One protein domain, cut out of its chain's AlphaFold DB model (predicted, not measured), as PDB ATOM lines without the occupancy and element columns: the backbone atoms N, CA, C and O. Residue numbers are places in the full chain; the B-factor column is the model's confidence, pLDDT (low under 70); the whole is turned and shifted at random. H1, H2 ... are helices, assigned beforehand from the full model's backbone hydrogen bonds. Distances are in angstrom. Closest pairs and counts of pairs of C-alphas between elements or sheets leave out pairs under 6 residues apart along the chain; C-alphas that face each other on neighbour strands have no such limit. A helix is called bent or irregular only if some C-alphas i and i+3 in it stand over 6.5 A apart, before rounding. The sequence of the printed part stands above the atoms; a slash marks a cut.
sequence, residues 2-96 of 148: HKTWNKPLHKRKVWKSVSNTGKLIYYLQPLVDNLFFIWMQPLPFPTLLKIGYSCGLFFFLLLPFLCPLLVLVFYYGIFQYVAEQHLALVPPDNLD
ATOM      1  N   HIS A   2       8.244  33.393  30.343       47.38
ATOM      2  CA  HIS A   2       8.780  33.611  28.977       47.38
ATOM      3  C   HIS A   2       9.963  32.708  28.552       47.38
ATOM      4  O   HIS A   2      10.269  32.604  27.368       47.38
ATOM      5  N   LYS A   3      10.648  32.024  29.483       50.31
ATOM      6  CA  LYS A   3      11.893  31.274  29.181       50.31
ATOM      7  C   LYS A   3      11.698  29.980  28.372       50.31
ATOM      8  O   LYS A   3      12.675  29.386  27.922       50.31
ATOM      9  N   THR A   4      10.465  29.510  28.198       50.56
ATOM     10  CA  THR A   4      10.148  28.265  27.479       50.56
ATOM     11  C   THR A   4       9.946  28.453  25.976       50.56
ATOM     12  O   THR A   4      10.065  27.471  25.245       50.56
ATOM     13  N   TRP A   5       9.703  29.676  25.493       52.97
ATOM     14  CA  TRP A   5       9.392  29.924  24.078       52.97
ATOM     15  C   TRP A   5      10.622  29.904  23.156       52.97
ATOM     16  O   TRP A   5      10.543  29.326  22.077       52.97
ATOM     17  N   ASN A   6      11.790  30.363  23.625       60.72
ATOM     18  CA  ASN A   6      13.034  30.360  22.832       60.72
ATOM     19  C   ASN A   6      13.793  29.023  22.811       60.72
ATOM     20  O   ASN A   6      14.848  28.923  22.184       60.72
ATOM     21  N   LYS A   7      13.315  27.972  23.494       70.50
ATOM     22  CA  LYS A   7      13.990  26.666  23.422       70.50
ATOM     23  C   LYS A   7      13.609  25.960  22.120       70.50
ATOM     24  O   LYS A   7      12.408  25.756  21.908       70.50
ATOM     25  N   PRO A   8      14.581  25.534  21.293       74.56
ATOM     26  CA  PRO A   8      14.289  24.830  20.052       74.56
ATOM     27  C   PRO A   8      13.577  23.504  20.345       74.56
ATOM     28  O   PRO A   8      13.771  22.907  21.412       74.56
ATOM     29  N   LEU A   9      12.719  23.064  19.419       75.75
ATOM     30  CA  LEU A   9      11.762  21.973  19.644       75.75
ATOM     31  C   LEU A   9      12.464  20.677  20.081       75.75
ATOM     32  O   LEU A   9      11.995  20.009  20.999       75.75
ATOM     33  N   HIS A  10      13.646  20.404  19.521       76.75
ATOM     34  CA  HIS A  10      14.476  19.237  19.837       76.75
ATOM     35  C   HIS A  10      14.979  19.173  21.294       76.75
ATOM     36  O   HIS A  10      15.366  18.107  21.761       76.75
ATOM     37  N   LYS A  11      14.957  20.288  22.045       78.19
ATOM     38  CA  LYS A  11      15.331  20.332  23.477       78.19
ATOM     39  C   LYS A  11      14.133  20.191  24.423       78.19
ATOM     40  O   LYS A  11      14.304  20.237  25.642       78.19
ATOM     41  N   ARG A  12      12.908  20.077  23.900       81.88
ATOM     42  CA  ARG A  12      11.678  19.993  24.703       81.88
ATOM     43  C   ARG A  12      11.320  18.533  24.983       81.88
ATOM     44  O   ARG A  12      11.554  17.666  24.150       81.88
ATOM     45  N   LYS A  13      10.675  18.256  26.127       78.62
ATOM     46  CA  LYS A  13      10.193  16.898  26.473       78.62
ATOM     47  C   LYS A  13       9.245  16.320  25.408       78.62
ATOM     48  O   LYS A  13       9.294  15.124  25.149       78.62
ATOM     49  N   VAL A  14       8.472  17.187  24.745       80.12
ATOM     50  CA  VAL A  14       7.556  16.844  23.639       80.12
ATOM     51  C   VAL A  14       8.291  16.247  22.432       80.12
ATOM     52  O   VAL A  14       7.713  15.457  21.706       80.12
ATOM     53  N   TRP A  15       9.587  16.515  22.240       84.00
ATOM     54  CA  TRP A  15      10.358  15.925  21.136       84.00
ATOM     55  C   TRP A  15      10.355  14.389  21.139       84.00
ATOM     56  O   TRP A  15      10.412  13.761  20.082       84.00
ATOM     57  N   LYS A  16      10.260  13.773  22.325       79.00
ATOM     58  CA  LYS A  16      10.204  12.314  22.462       79.00
ATOM     59  C   LYS A  16       8.892  11.718  21.945       79.00
ATOM     60  O   LYS A  16       8.908  10.568  21.529       79.00
ATOM     61  N   SER A  17       7.798  12.485  21.936       83.75
ATOM     62  CA  SER A  17       6.493  12.039  21.433       83.75
ATOM     63  C   SER A  17       6.270  12.352  19.950       83.75
ATOM     64  O   SER A  17       5.253  11.949  19.397       83.75
ATOM     65  N   VAL A  18       7.186  13.073  19.294       83.50
ATOM     66  CA  VAL A  18       7.090  13.376  17.858       83.50
ATOM     67  C   VAL A  18       7.540  12.162  17.042       83.50
ATOM     68  O   VAL A  18       8.598  11.582  17.309       83.50
ATOM     69  N   SER A  19       6.753  11.800  16.024       86.88
ATOM     70  CA  SER A  19       7.084  10.734  15.074       86.88
ATOM     71  C   SER A  19       8.375  11.040  14.310       86.88
ATOM     72  O   SER A  19       8.740  12.199  14.114       86.88
ATOM     73  N   ASN A  20       9.079  10.007  13.838       82.00
ATOM     74  CA  ASN A  20      10.318  10.202  13.073       82.00
ATOM     75  C   ASN A  20      10.090  11.058  11.815       82.00
ATOM     76  O   ASN A  20      10.908  11.924  11.515       82.00
ATOM     77  N   THR A  21       8.934  10.914  11.160       80.44
ATOM     78  CA  THR A  21       8.512  11.766  10.038       80.44
ATOM     79  C   THR A  21       8.346  13.229  10.455       80.44
ATOM     80  O   THR A  21       8.839  14.120   9.772       80.44
ATOM     81  N   GLY A  22       7.721  13.499  11.608       81.31
ATOM     82  CA  GLY A  22       7.563  14.863  12.125       81.31
ATOM     83  C   GLY A  22       8.895  15.520  12.501       81.31
ATOM     84  O   GLY A  22       9.083  16.715  12.282       81.31
ATOM     85  N   LYS A  23       9.856  14.735  13.004       85.19
ATOM     86  CA  LYS A  23      11.226  15.209  13.253       85.19
ATOM     87  C   LYS A  23      11.935  15.570  11.947       85.19
ATOM     88  O   LYS A  23      12.603  16.594  11.894       85.19
ATOM     89  N   LEU A  24      11.761  14.757  10.906       81.94
ATOM     90  CA  LEU A  24      12.343  14.981   9.582       81.94
ATOM     91  C   LEU A  24      11.801  16.279   8.959       81.94
ATOM     92  O   LEU A  24      12.585  17.136   8.557       81.94
ATOM     93  N   ILE A  25      10.479  16.480   8.991       84.94
ATOM     94  CA  ILE A  25       9.833  17.719   8.526       84.94
ATOM     95  C   ILE A  25      10.369  18.939   9.288       84.94
ATOM     96  O   ILE A  25      10.701  19.944   8.666       84.94
ATOM     97  N   TYR A  26      10.532  18.841  10.613       85.69
ATOM     98  CA  TYR A  26      11.084  19.930  11.426       85.69
ATOM     99  C   TYR A  26      12.502  20.346  10.991       85.69
ATOM    100  O   TYR A  26      12.823  21.532  11.009       85.69
ATOM    101  N   TYR A  27      13.347  19.395  10.582       84.38
ATOM    102  CA  TYR A  27      14.691  19.698  10.077       84.38
ATOM    103  C   TYR A  27      14.701  20.197   8.624       84.38
ATOM    104  O   TYR A  27      15.601  20.952   8.263       84.38
ATOM    105  N   LEU A  28      13.715  19.815   7.806       85.19
ATOM    106  CA  LEU A  28      13.571  20.296   6.424       85.19
ATOM    107  C   LEU A  28      12.956  21.696   6.330       85.19
ATOM    108  O   LEU A  28      13.248  22.428   5.387       85.19
ATOM    109  N   GLN A  29      12.134  22.081   7.306       86.62
ATOM    110  CA  GLN A  29      11.455  23.374   7.361       86.62
ATOM    111  C   GLN A  29      12.361  24.590   7.055       86.62
ATOM    112  O   GLN A  29      12.018  25.342   6.145       86.62
ATOM    113  N   PRO A  30      13.544  24.770   7.679       85.31
ATOM    114  CA  PRO A  30      14.411  25.913   7.369       85.31
ATOM    115  C   PRO A  30      14.920  25.943   5.917       85.31
ATOM    116  O   PRO A  30      15.199  27.018   5.393       85.31
ATOM    117  N   LEU A  31      15.054  24.791   5.247       85.00
ATOM    118  CA  LEU A  31      15.467  24.735   3.838       85.00
ATOM    119  C   LEU A  31      14.347  25.227   2.918       85.00
ATOM    120  O   LEU A  31      14.605  25.971   1.974       85.00
ATOM    121  N   VAL A  32      13.107  24.844   3.227       85.75
ATOM    122  CA  VAL A  32      11.905  25.293   2.513       85.75
ATOM    123  C   VAL A  32      11.696  26.795   2.714       85.75
ATOM    124  O   VAL A  32      11.510  27.522   1.741       85.75
ATOM    125  N   ASP A  33      11.811  27.271   3.955       85.94
ATOM    126  CA  ASP A  33      11.648  28.687   4.297       85.94
ATOM    127  C   ASP A  33      12.685  29.566   3.573       85.94
ATOM    128  O   ASP A  33      12.338  30.599   2.995       85.94
ATOM    129  N   ASN A  34      13.948  29.124   3.515       84.38
ATOM    130  CA  ASN A  34      15.002  29.812   2.763       84.38
ATOM    131  C   ASN A  34      14.742  29.826   1.250       84.38
ATOM    132  O   ASN A  34      15.043  30.821   0.586       84.38
ATOM    133  N   LEU A  35      14.168  28.751   0.699       84.75
ATOM    134  CA  LEU A  35      13.804  28.687  -0.715       84.75
ATOM    135  C   LEU A  35      12.733  29.738  -1.033       84.75
ATOM    136  O   LEU A  35      12.920  30.536  -1.952       84.75
ATOM    137  N   PHE A  36      11.667  29.821  -0.234       84.62
ATOM    138  CA  PHE A  36      10.639  30.853  -0.402       84.62
ATOM    139  C   PHE A  36      11.194  32.270  -0.235       84.62
ATOM    140  O   PHE A  36      10.898  33.148  -1.048       84.62
ATOM    141  N   PHE A  37      12.035  32.497   0.774       84.12
ATOM    142  CA  PHE A  37      12.611  33.812   1.050       84.12
ATOM    143  C   PHE A  37      13.401  34.376  -0.144       84.12
ATOM    144  O   PHE A  37      13.230  35.537  -0.509       84.12
ATOM    145  N   ILE A  38      14.214  33.552  -0.806       82.50
ATOM    146  CA  ILE A  38      15.059  33.980  -1.939       82.50
ATOM    147  C   ILE A  38      14.240  34.308  -3.188       82.50
ATOM    148  O   ILE A  38      14.584  35.223  -3.952       82.50
ATOM    149  N   TRP A  39      13.144  33.579  -3.392       81.69
ATOM    150  CA  TRP A  39      12.207  33.849  -4.476       81.69
ATOM    151  C   TRP A  39      11.340  35.084  -4.207       81.69
ATOM    152  O   TRP A  39      11.004  35.785  -5.157       81.69
ATOM    153  N   MET A  40      11.053  35.406  -2.941       82.12
ATOM    154  CA  MET A  40      10.317  36.621  -2.558       82.12
ATOM    155  C   MET A  40      11.177  37.889  -2.480       82.12
ATOM    156  O   MET A  40      10.631  38.991  -2.464       82.12
ATOM    157  N   GLN A  41      12.510  37.780  -2.441       79.38
ATOM    158  CA  GLN A  41      13.375  38.959  -2.481       79.38
ATOM    159  C   GLN A  41      13.228  39.707  -3.822       79.38
ATOM    160  O   GLN A  41      13.377  39.068  -4.877       79.38
ATOM    161  N   PRO A  42      13.028  41.048  -3.803       72.19
ATOM    162  CA  PRO A  42      13.040  41.867  -5.017       72.19
ATOM    163  C   PRO A  42      14.369  41.670  -5.760       72.19
ATOM    164  O   PRO A  42      15.336  41.202  -5.164       72.19
ATOM    165  N   LEU A  43      14.431  41.942  -7.066       61.00
ATOM    166  CA  LEU A  43      15.613  41.642  -7.887       61.00
ATOM    167  C   LEU A  43      16.713  42.719  -7.756       61.00
ATOM    168  O   LEU A  43      16.644  43.730  -8.448       61.00
ATOM    169  N   PRO A  44      17.780  42.469  -6.969       61.94
ATOM    170  CA  PRO A  44      19.125  42.906  -7.347       61.94
ATOM    171  C   PRO A  44      20.096  41.719  -7.500       61.94
ATOM    172  O   PRO A  44      21.254  41.910  -7.853       61.94
ATOM    173  N   PHE A  45      19.643  40.487  -7.238       58.25
ATOM    174  CA  PHE A  45      20.456  39.273  -7.358       58.25
ATOM    175  C   PHE A  45      20.451  38.718  -8.793       58.25
ATOM    176  O   PHE A  45      19.368  38.583  -9.371       58.25
ATOM    177  N   PRO A  46      21.612  38.307  -9.347       72.69
ATOM    178  CA  PRO A  46      21.685  37.621 -10.635       72.69
ATOM    179  C   PRO A  46      20.780  36.387 -10.639       72.69
ATOM    180  O   PRO A  46      20.914  35.502  -9.792       72.69
ATOM    181  N   THR A  47      19.865  36.308 -11.602       76.38
ATOM    182  CA  THR A  47      18.889  35.212 -11.737       76.38
ATOM    183  C   THR A  47      19.554  33.833 -11.786       76.38
ATOM    184  O   THR A  47      19.043  32.887 -11.191       76.38
ATOM    185  N   LEU A  48      20.742  33.727 -12.386       77.94
ATOM    186  CA  LEU A  48      21.539  32.495 -12.420       77.94
ATOM    187  C   LEU A  48      22.008  32.031 -11.031       77.94
ATOM    188  O   LEU A  48      21.980  30.834 -10.752       77.94
ATOM    189  N   LEU A  49      22.385  32.950 -10.134       79.94
ATOM    190  CA  LEU A  49      22.770  32.597  -8.761       79.94
ATOM    191  C   LEU A  49      21.565  32.108  -7.956       79.94
ATOM    192  O   LEU A  49      21.699  31.149  -7.197       79.94
ATOM    193  N   LYS A  50      20.383  32.709  -8.158       80.38
ATOM    194  CA  LYS A  50      19.138  32.231  -7.535       80.38
ATOM    195  C   LYS A  50      18.810  30.803  -7.974       80.38
ATOM    196  O   LYS A  50      18.463  29.989  -7.125       80.38
ATOM    197  N   ILE A  51      18.973  30.495  -9.264       84.06
ATOM    198  CA  ILE A  51      18.757  29.150  -9.822       84.06
ATOM    199  C   ILE A  51      19.782  28.147  -9.276       84.06
ATOM    200  O   ILE A  51      19.414  27.052  -8.859       84.06
ATOM    201  N   GLY A  52      21.068  28.507  -9.246       86.81
ATOM    202  CA  GLY A  52      22.108  27.630  -8.702       86.81
ATOM    203  C   GLY A  52      21.886  27.328  -7.218       86.81
ATOM    204  O   GLY A  52      21.946  26.174  -6.795       86.81
ATOM    205  N   TYR A  53      21.556  28.356  -6.434       84.81
ATOM    206  CA  TYR A  53      21.283  28.209  -5.008       84.81
ATOM    207  C   TYR A  53      20.003  27.405  -4.736       84.81
ATOM    208  O   TYR A  53      20.007  26.525  -3.875       84.81
ATOM    209  N   SER A  54      18.918  27.653  -5.478       86.69
ATOM    210  CA  SER A  54      17.677  26.884  -5.330       86.69
ATOM    211  C   SER A  54      17.861  25.419  -5.726       86.69
ATOM    212  O   SER A  54      17.334  24.545  -5.042       86.69
ATOM    213  N   CYS A  55      18.664  25.139  -6.757       87.19
ATOM    214  CA  CYS A  55      19.046  23.782  -7.138       87.19
ATOM    215  C   CYS A  55      19.805  23.075  -6.000       87.19
ATOM    216  O   CYS A  55      19.457  21.955  -5.624       87.19
ATOM    217  N   GLY A  56      20.771  23.763  -5.377       88.31
ATOM    218  CA  GLY A  56      21.483  23.256  -4.203       88.31
ATOM    219  C   GLY A  56      20.551  22.952  -3.025       88.31
ATOM    220  O   GLY A  56      20.609  21.863  -2.458       88.31
ATOM    221  N   LEU A  57      19.641  23.870  -2.682       86.88
ATOM    222  CA  LEU A  57      18.650  23.637  -1.623       86.88
ATOM    223  C   LEU A  57      17.726  22.455  -1.934       86.88
ATOM    224  O   LEU A  57      17.431  21.655  -1.045       86.88
ATOM    225  N   PHE A  58      17.284  22.328  -3.184       88.25
ATOM    226  CA  PHE A  58      16.413  21.238  -3.611       88.25
ATOM    227  C   PHE A  58      17.107  19.875  -3.493       88.25
ATOM    228  O   PHE A  58      16.498  18.909  -3.035       88.25
ATOM    229  N   PHE A  59      18.404  19.811  -3.807       88.62
ATOM    230  CA  PHE A  59      19.218  18.618  -3.586       88.62
ATOM    231  C   PHE A  59      19.234  18.195  -2.107       88.62
ATOM    232  O   PHE A  59      18.983  17.030  -1.799       88.62
ATOM    233  N   PHE A  60      19.448  19.133  -1.177       87.38
ATOM    234  CA  PHE A  60      19.410  18.829   0.261       87.38
ATOM    235  C   PHE A  60      18.027  18.388   0.745       87.38
ATOM    236  O   PHE A  60      17.926  17.543   1.633       87.38
ATOM    237  N   LEU A  61      16.965  18.929   0.149       89.12
ATOM    238  CA  LEU A  61      15.589  18.554   0.462       89.12
ATOM    239  C   LEU A  61      15.279  17.118   0.007       89.12
ATOM    240  O   LEU A  61      14.589  16.384   0.712       89.12
ATOM    241  N   LEU A  62      15.840  16.692  -1.129       89.19
ATOM    242  CA  LEU A  62      15.705  15.335  -1.666       89.19
ATOM    243  C   LEU A  62      16.642  14.305  -1.026       89.19
ATOM    244  O   LEU A  62      16.373  13.106  -1.101       89.19
ATOM    245  N   LEU A  63      17.715  14.739  -0.366       87.38
ATOM    246  CA  LEU A  63      18.715  13.874   0.267       87.38
ATOM    247  C   LEU A  63      18.142  12.760   1.180       87.38
ATOM    248  O   LEU A  63      18.622  11.629   1.076       87.38
ATOM    249  N   PRO A  64      17.094  12.988   2.002       85.38
ATOM    250  CA  PRO A  64      16.492  11.939   2.827       85.38
ATOM    251  C   PRO A  64      15.860  10.803   2.009       85.38
ATOM    252  O   PRO A  64      15.708   9.703   2.528       85.38
ATOM    253  N   PHE A  65      15.492  11.063   0.752       87.44
ATOM    254  CA  PHE A  65      14.945  10.075  -0.180       87.44
ATOM    255  C   PHE A  65      16.033   9.473  -1.074       87.44
ATOM    256  O   PHE A  65      16.020   8.275  -1.346       87.44
ATOM    257  N   LEU A  66      17.009  10.283  -1.490       88.31
ATOM    258  CA  LEU A  66      18.123   9.839  -2.330       88.31
ATOM    259  C   LEU A  66      19.045   8.859  -1.598       88.31
ATOM    260  O   LEU A  66      19.427   7.848  -2.179       88.31
ATOM    261  N   CYS A  67      19.374   9.110  -0.327       86.81
ATOM    262  CA  CYS A  67      20.229   8.215   0.455       86.81
ATOM    263  C   CYS A  67      19.691   6.774   0.562       86.81
ATOM    264  O   CYS A  67      20.440   5.857   0.227       86.81
ATOM    265  N   PRO A  68      18.439   6.516   0.995       88.38
ATOM    266  CA  PRO A  68      17.930   5.148   1.089       88.38
ATOM    267  C   PRO A  68      17.797   4.474  -0.280       88.38
ATOM    268  O   PRO A  68      18.079   3.284  -0.389       88.38
ATOM    269  N   LEU A  69      17.430   5.219  -1.330       89.38
ATOM    270  CA  LEU A  69      17.410   4.694  -2.699       89.38
ATOM    271  C   LEU A  69      18.803   4.254  -3.151       89.38
ATOM    272  O   LEU A  69      18.968   3.153  -3.663       89.38
ATOM    273  N   LEU A  70      19.810   5.089  -2.913       89.38
ATOM    274  CA  LEU A  70      21.192   4.794  -3.258       89.38
ATOM    275  C   LEU A  70      21.687   3.550  -2.511       89.38
ATOM    276  O   LEU A  70      22.259   2.655  -3.126       89.38
ATOM    277  N   VAL A  71      21.395   3.439  -1.212       91.88
ATOM    278  CA  VAL A  71      21.716   2.244  -0.417       91.88
ATOM    279  C   VAL A  71      21.050   0.991  -0.995       91.88
ATOM    280  O   VAL A  71      21.722  -0.025  -1.152       91.88
ATOM    281  N   LEU A  72      19.765   1.057  -1.357       90.06
ATOM    282  CA  LEU A  72      19.055  -0.060  -1.990       90.06
ATOM    283  C   LEU A  72      19.708  -0.489  -3.305       90.06
ATOM    284  O   LEU A  72      19.920  -1.682  -3.506       90.06
ATOM    285  N   VAL A  73      20.066   0.464  -4.168       89.00
ATOM    286  CA  VAL A  73      20.741   0.182  -5.443       89.00
ATOM    287  C   VAL A  73      22.090  -0.500  -5.210       89.00
ATOM    288  O   VAL A  73      22.390  -1.495  -5.867       89.00
ATOM    289  N   PHE A  74      22.885  -0.025  -4.246       88.75
ATOM    290  CA  PHE A  74      24.165  -0.654  -3.916       88.75
ATOM    291  C   PHE A  74      23.998  -2.080  -3.385       88.75
ATOM    292  O   PHE A  74      24.687  -2.984  -3.854       88.75
ATOM    293  N   TYR A  75      23.075  -2.307  -2.448       91.38
ATOM    294  CA  TYR A  75      22.813  -3.655  -1.937       91.38
ATOM    295  C   TYR A  75      22.289  -4.593  -3.022       91.38
ATOM    296  O   TYR A  75      22.718  -5.744  -3.081       91.38
ATOM    297  N   TYR A  76      21.406  -4.102  -3.892       88.94
ATOM    298  CA  TYR A  76      20.909  -4.862  -5.031       88.94
ATOM    299  C   TYR A  76      22.052  -5.269  -5.969       88.94
ATOM    300  O   TYR A  76      22.168  -6.443  -6.301       88.94
ATOM    301  N   GLY A  77      22.950  -4.339  -6.313       86.50
ATOM    302  CA  GLY A  77      24.130  -4.639  -7.128       86.50
ATOM    303  C   GLY A  77      25.064  -5.664  -6.475       86.50
ATOM    304  O   GLY A  77      25.502  -6.601  -7.134       86.50
ATOM    305  N   ILE A  78      25.329  -5.552  -5.169       87.50
ATOM    306  CA  ILE A  78      26.152  -6.538  -4.442       87.50
ATOM    307  C   ILE A  78      25.492  -7.921  -4.472       87.50
ATOM    308  O   ILE A  78      26.165  -8.923  -4.713       87.50
ATOM    309  N   PHE A  79      24.181  -7.986  -4.235       87.25
ATOM    310  CA  PHE A  79      23.446  -9.245  -4.255       87.25
ATOM    311  C   PHE A  79      23.448  -9.879  -5.649       87.25
ATOM    312  O   PHE A  79      23.701 -11.074  -5.773       87.25
ATOM    313  N   GLN A  80      23.232  -9.070  -6.687       86.62
ATOM    314  CA  GLN A  80      23.284  -9.510  -8.074       86.62
ATOM    315  C   GLN A  80      24.672 -10.074  -8.427       86.62
ATOM    316  O   GLN A  80      24.763 -11.181  -8.947       86.62
ATOM    317  N   TYR A  81      25.750  -9.384  -8.040       84.81
ATOM    318  CA  TYR A  81      27.124  -9.852  -8.249       84.81
ATOM    319  C   TYR A  81      27.398 -11.207  -7.579       84.81
ATOM    320  O   TYR A  81      27.960 -12.115  -8.190       84.81
ATOM    321  N   VAL A  82      26.983 -11.369  -6.318       86.31
ATOM    322  CA  VAL A  82      27.155 -12.629  -5.577       86.31
ATOM    323  C   VAL A  82      26.326 -13.754  -6.205       86.31
ATOM    324  O   VAL A  82      26.808 -14.883  -6.297       86.31
ATOM    325  N   ALA A  83      25.104 -13.462  -6.657       85.25
ATOM    326  CA  ALA A  83      24.232 -14.437  -7.306       85.25
ATOM    327  C   ALA A  83      24.796 -14.924  -8.652       85.25
ATOM    328  O   ALA A  83      24.796 -16.128  -8.915       85.25
ATOM    329  N   GLU A  84      25.342 -14.025  -9.468       84.81
ATOM    330  CA  GLU A  84      26.006 -14.387 -10.724       84.81
ATOM    331  C   GLU A  84      27.261 -15.234 -10.464       84.81
ATOM    332  O   GLU A  84      27.423 -16.303 -11.053       84.81
ATOM    333  N   GLN A  85      28.116 -14.805  -9.528       83.19
ATOM    334  CA  GLN A  85      29.420 -15.429  -9.294       83.19
ATOM    335  C   GLN A  85      29.337 -16.787  -8.579       83.19
ATOM    336  O   GLN A  85      30.139 -17.679  -8.861       83.19
ATOM    337  N   HIS A  86      28.407 -16.954  -7.632       83.50
ATOM    338  CA  HIS A  86      28.339 -18.152  -6.786       83.50
ATOM    339  C   HIS A  86      27.179 -19.091  -7.115       83.50
ATOM    340  O   HIS A  86      27.270 -20.280  -6.814       83.50
ATOM    341  N   LEU A  87      26.095 -18.581  -7.705       79.94
ATOM    342  CA  LEU A  87      24.894 -19.370  -7.994       79.94
ATOM    343  C   LEU A  87      24.651 -19.546  -9.501       79.94
ATOM    344  O   LEU A  87      23.699 -20.234  -9.865       79.94
ATOM    345  N   ALA A  88      25.491 -18.952 -10.364       77.06
ATOM    346  CA  ALA A  88      25.330 -18.935 -11.822       77.06
ATOM    347  C   ALA A  88      23.922 -18.484 -12.268       77.06
ATOM    348  O   ALA A  88      23.407 -18.906 -13.305       77.06
ATOM    349  N   LEU A  89      23.283 -17.639 -11.456       76.94
ATOM    350  CA  LEU A  89      21.953 -17.100 -11.705       76.94
ATOM    351  C   LEU A  89      22.090 -15.931 -12.675       76.94
ATOM    352  O   LEU A  89      22.627 -14.891 -12.309       76.94
ATOM    353  N   VAL A  90      21.616 -16.113 -13.908       76.19
ATOM    354  CA  VAL A  90      21.595 -15.051 -14.921       76.19
ATOM    355  C   VAL A  90      20.359 -14.181 -14.679       76.19
ATOM    356  O   VAL A  90      19.236 -14.688 -14.804       76.19
ATOM    357  N   PRO A  91      20.520 -12.902 -14.300       74.12
ATOM    358  CA  PRO A  91      19.387 -12.004 -14.159       74.12
ATOM    359  C   PRO A  91      18.777 -11.703 -15.537       74.12
ATOM    360  O   PRO A  91      19.493 -11.650 -16.535       74.12
ATOM    361  N   PRO A  92      17.451 -11.514 -15.626       79.94
ATOM    362  CA  PRO A  92      16.813 -11.097 -16.869       79.94
ATOM    363  C   PRO A  92      17.221  -9.660 -17.226       79.94
ATOM    364  O   PRO A  92      17.365  -8.829 -16.329       79.94
ATOM    365  N   ASP A  93      17.311  -9.345 -18.522       73.88
ATOM    366  CA  ASP A  93      17.856  -8.077 -19.049       73.88
ATOM    367  C   ASP A  93      17.282  -6.804 -18.394       73.88
ATOM    368  O   ASP A  93      17.987  -5.821 -18.188       73.88
ATOM    369  N   ASN A  94      16.003  -6.810 -18.007       79.81
ATOM    370  CA  ASN A  94      15.343  -5.650 -17.389       79.81
ATOM    371  C   ASN A  94      15.767  -5.393 -15.931       79.81
ATOM    372  O   ASN A  94      15.489  -4.326 -15.384       79.81
ATOM    373  N   LEU A  95      16.365  -6.390 -15.281       77.69
ATOM    374  CA  LEU A  95      16.775  -6.376 -13.876       77.69
ATOM    375  C   LEU A  95      18.299  -6.443 -13.721       77.69
ATOM    376  O   LEU A  95      18.790  -6.450 -12.589       77.69
ATOM    377  N   ASP A  96      19.029  -6.477 -14.836       81.00
ATOM    378  CA  ASP A  96      20.482  -6.513 -14.865       81.00
ATOM    379  C   ASP A  96      21.072  -5.108 -14.667       81.00
ATOM    380  O   ASP A  96      21.297  -4.332 -15.601       81.00
TER     381      ASP A  96
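Overview. This is residues 2 to 96 of the 148 residues of the protein "uncharacterized protein LOC108081818 isoform X1" of Drosophila kikkawai (UniProt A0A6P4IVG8). A helical hairpin of H2b and H3a forms a two-helix stem, and beyond it the two legs part: H3 bends and runs on as the long arm H3b, while H2a leads back to short H1 and the opening stretch, residues 2 to 12. The printed part has 95 residues with three named helices, H1, H2 and H3 in that order, and no named strand; its class is all helix. It is extended, with a radius of gyration of the C-alphas of 21.7 A, and only just flat, spanning 67 by 44 by 15 A.

Along the chain. H1, residues 13 to 17, starts at C-alpha 13 (10.193, 16.898, 26.473); it is neither bent nor irregular, but only just: C-alphas 13 and 16 are 6.1 A apart. H2, residues 20 to 40, was assigned as one helix by its hydrogen bonds but is bent, with C-alphas 27 and 30 6.8 A apart; its arms are H2a, residues 20 to 27, and H2b, residues 30 to 40, 15.2 A long. H3, residues 47 to 87, likewise one helix by its hydrogen bonds, is bent, with C-alphas 61 and 64 7.1 A apart; its arms are H3a, residues 47 to 61, 20.9 A, and H3b, residues 64 to 87, 34.2 A, ending at C-alpha 87 (24.894, -19.370, -7.994).

Arrangement. H2b and H3a touch as a hairpin, at a shallow tilt of 20 degrees, opposite ways; their closest C-alphas, those of Leu 35 and Ser 54, are 6.3 A apart. H3a and H3b stand at a steep tilt of 60 degrees, H2a and H2b at 42 degrees. H2a and H3b are only just apart, at 8.5 A. H1 and H2a are close but not clearly touching, the closest C-alphas, of Trp 15 and Lys 23, being 8.0 A apart. Each O i to N i+4 pair is within hydrogen-bond range in H2a, H2b and H3a; in H3b 19 of 20 are, in H1 0 of 1, beside 2 of 2 O i to N i+3 pairs.

Size, cuts and confidence. The C-alphas farthest apart, those of His 2 and Ala 88, are 68.6 A apart. The printed part has no cut and no long link. Residues 40 to 46 and 65 to 75 stand free. Mean pLDDT of the printed part is 81.1; residues 2 to 6 and 43 to 45 are under 70.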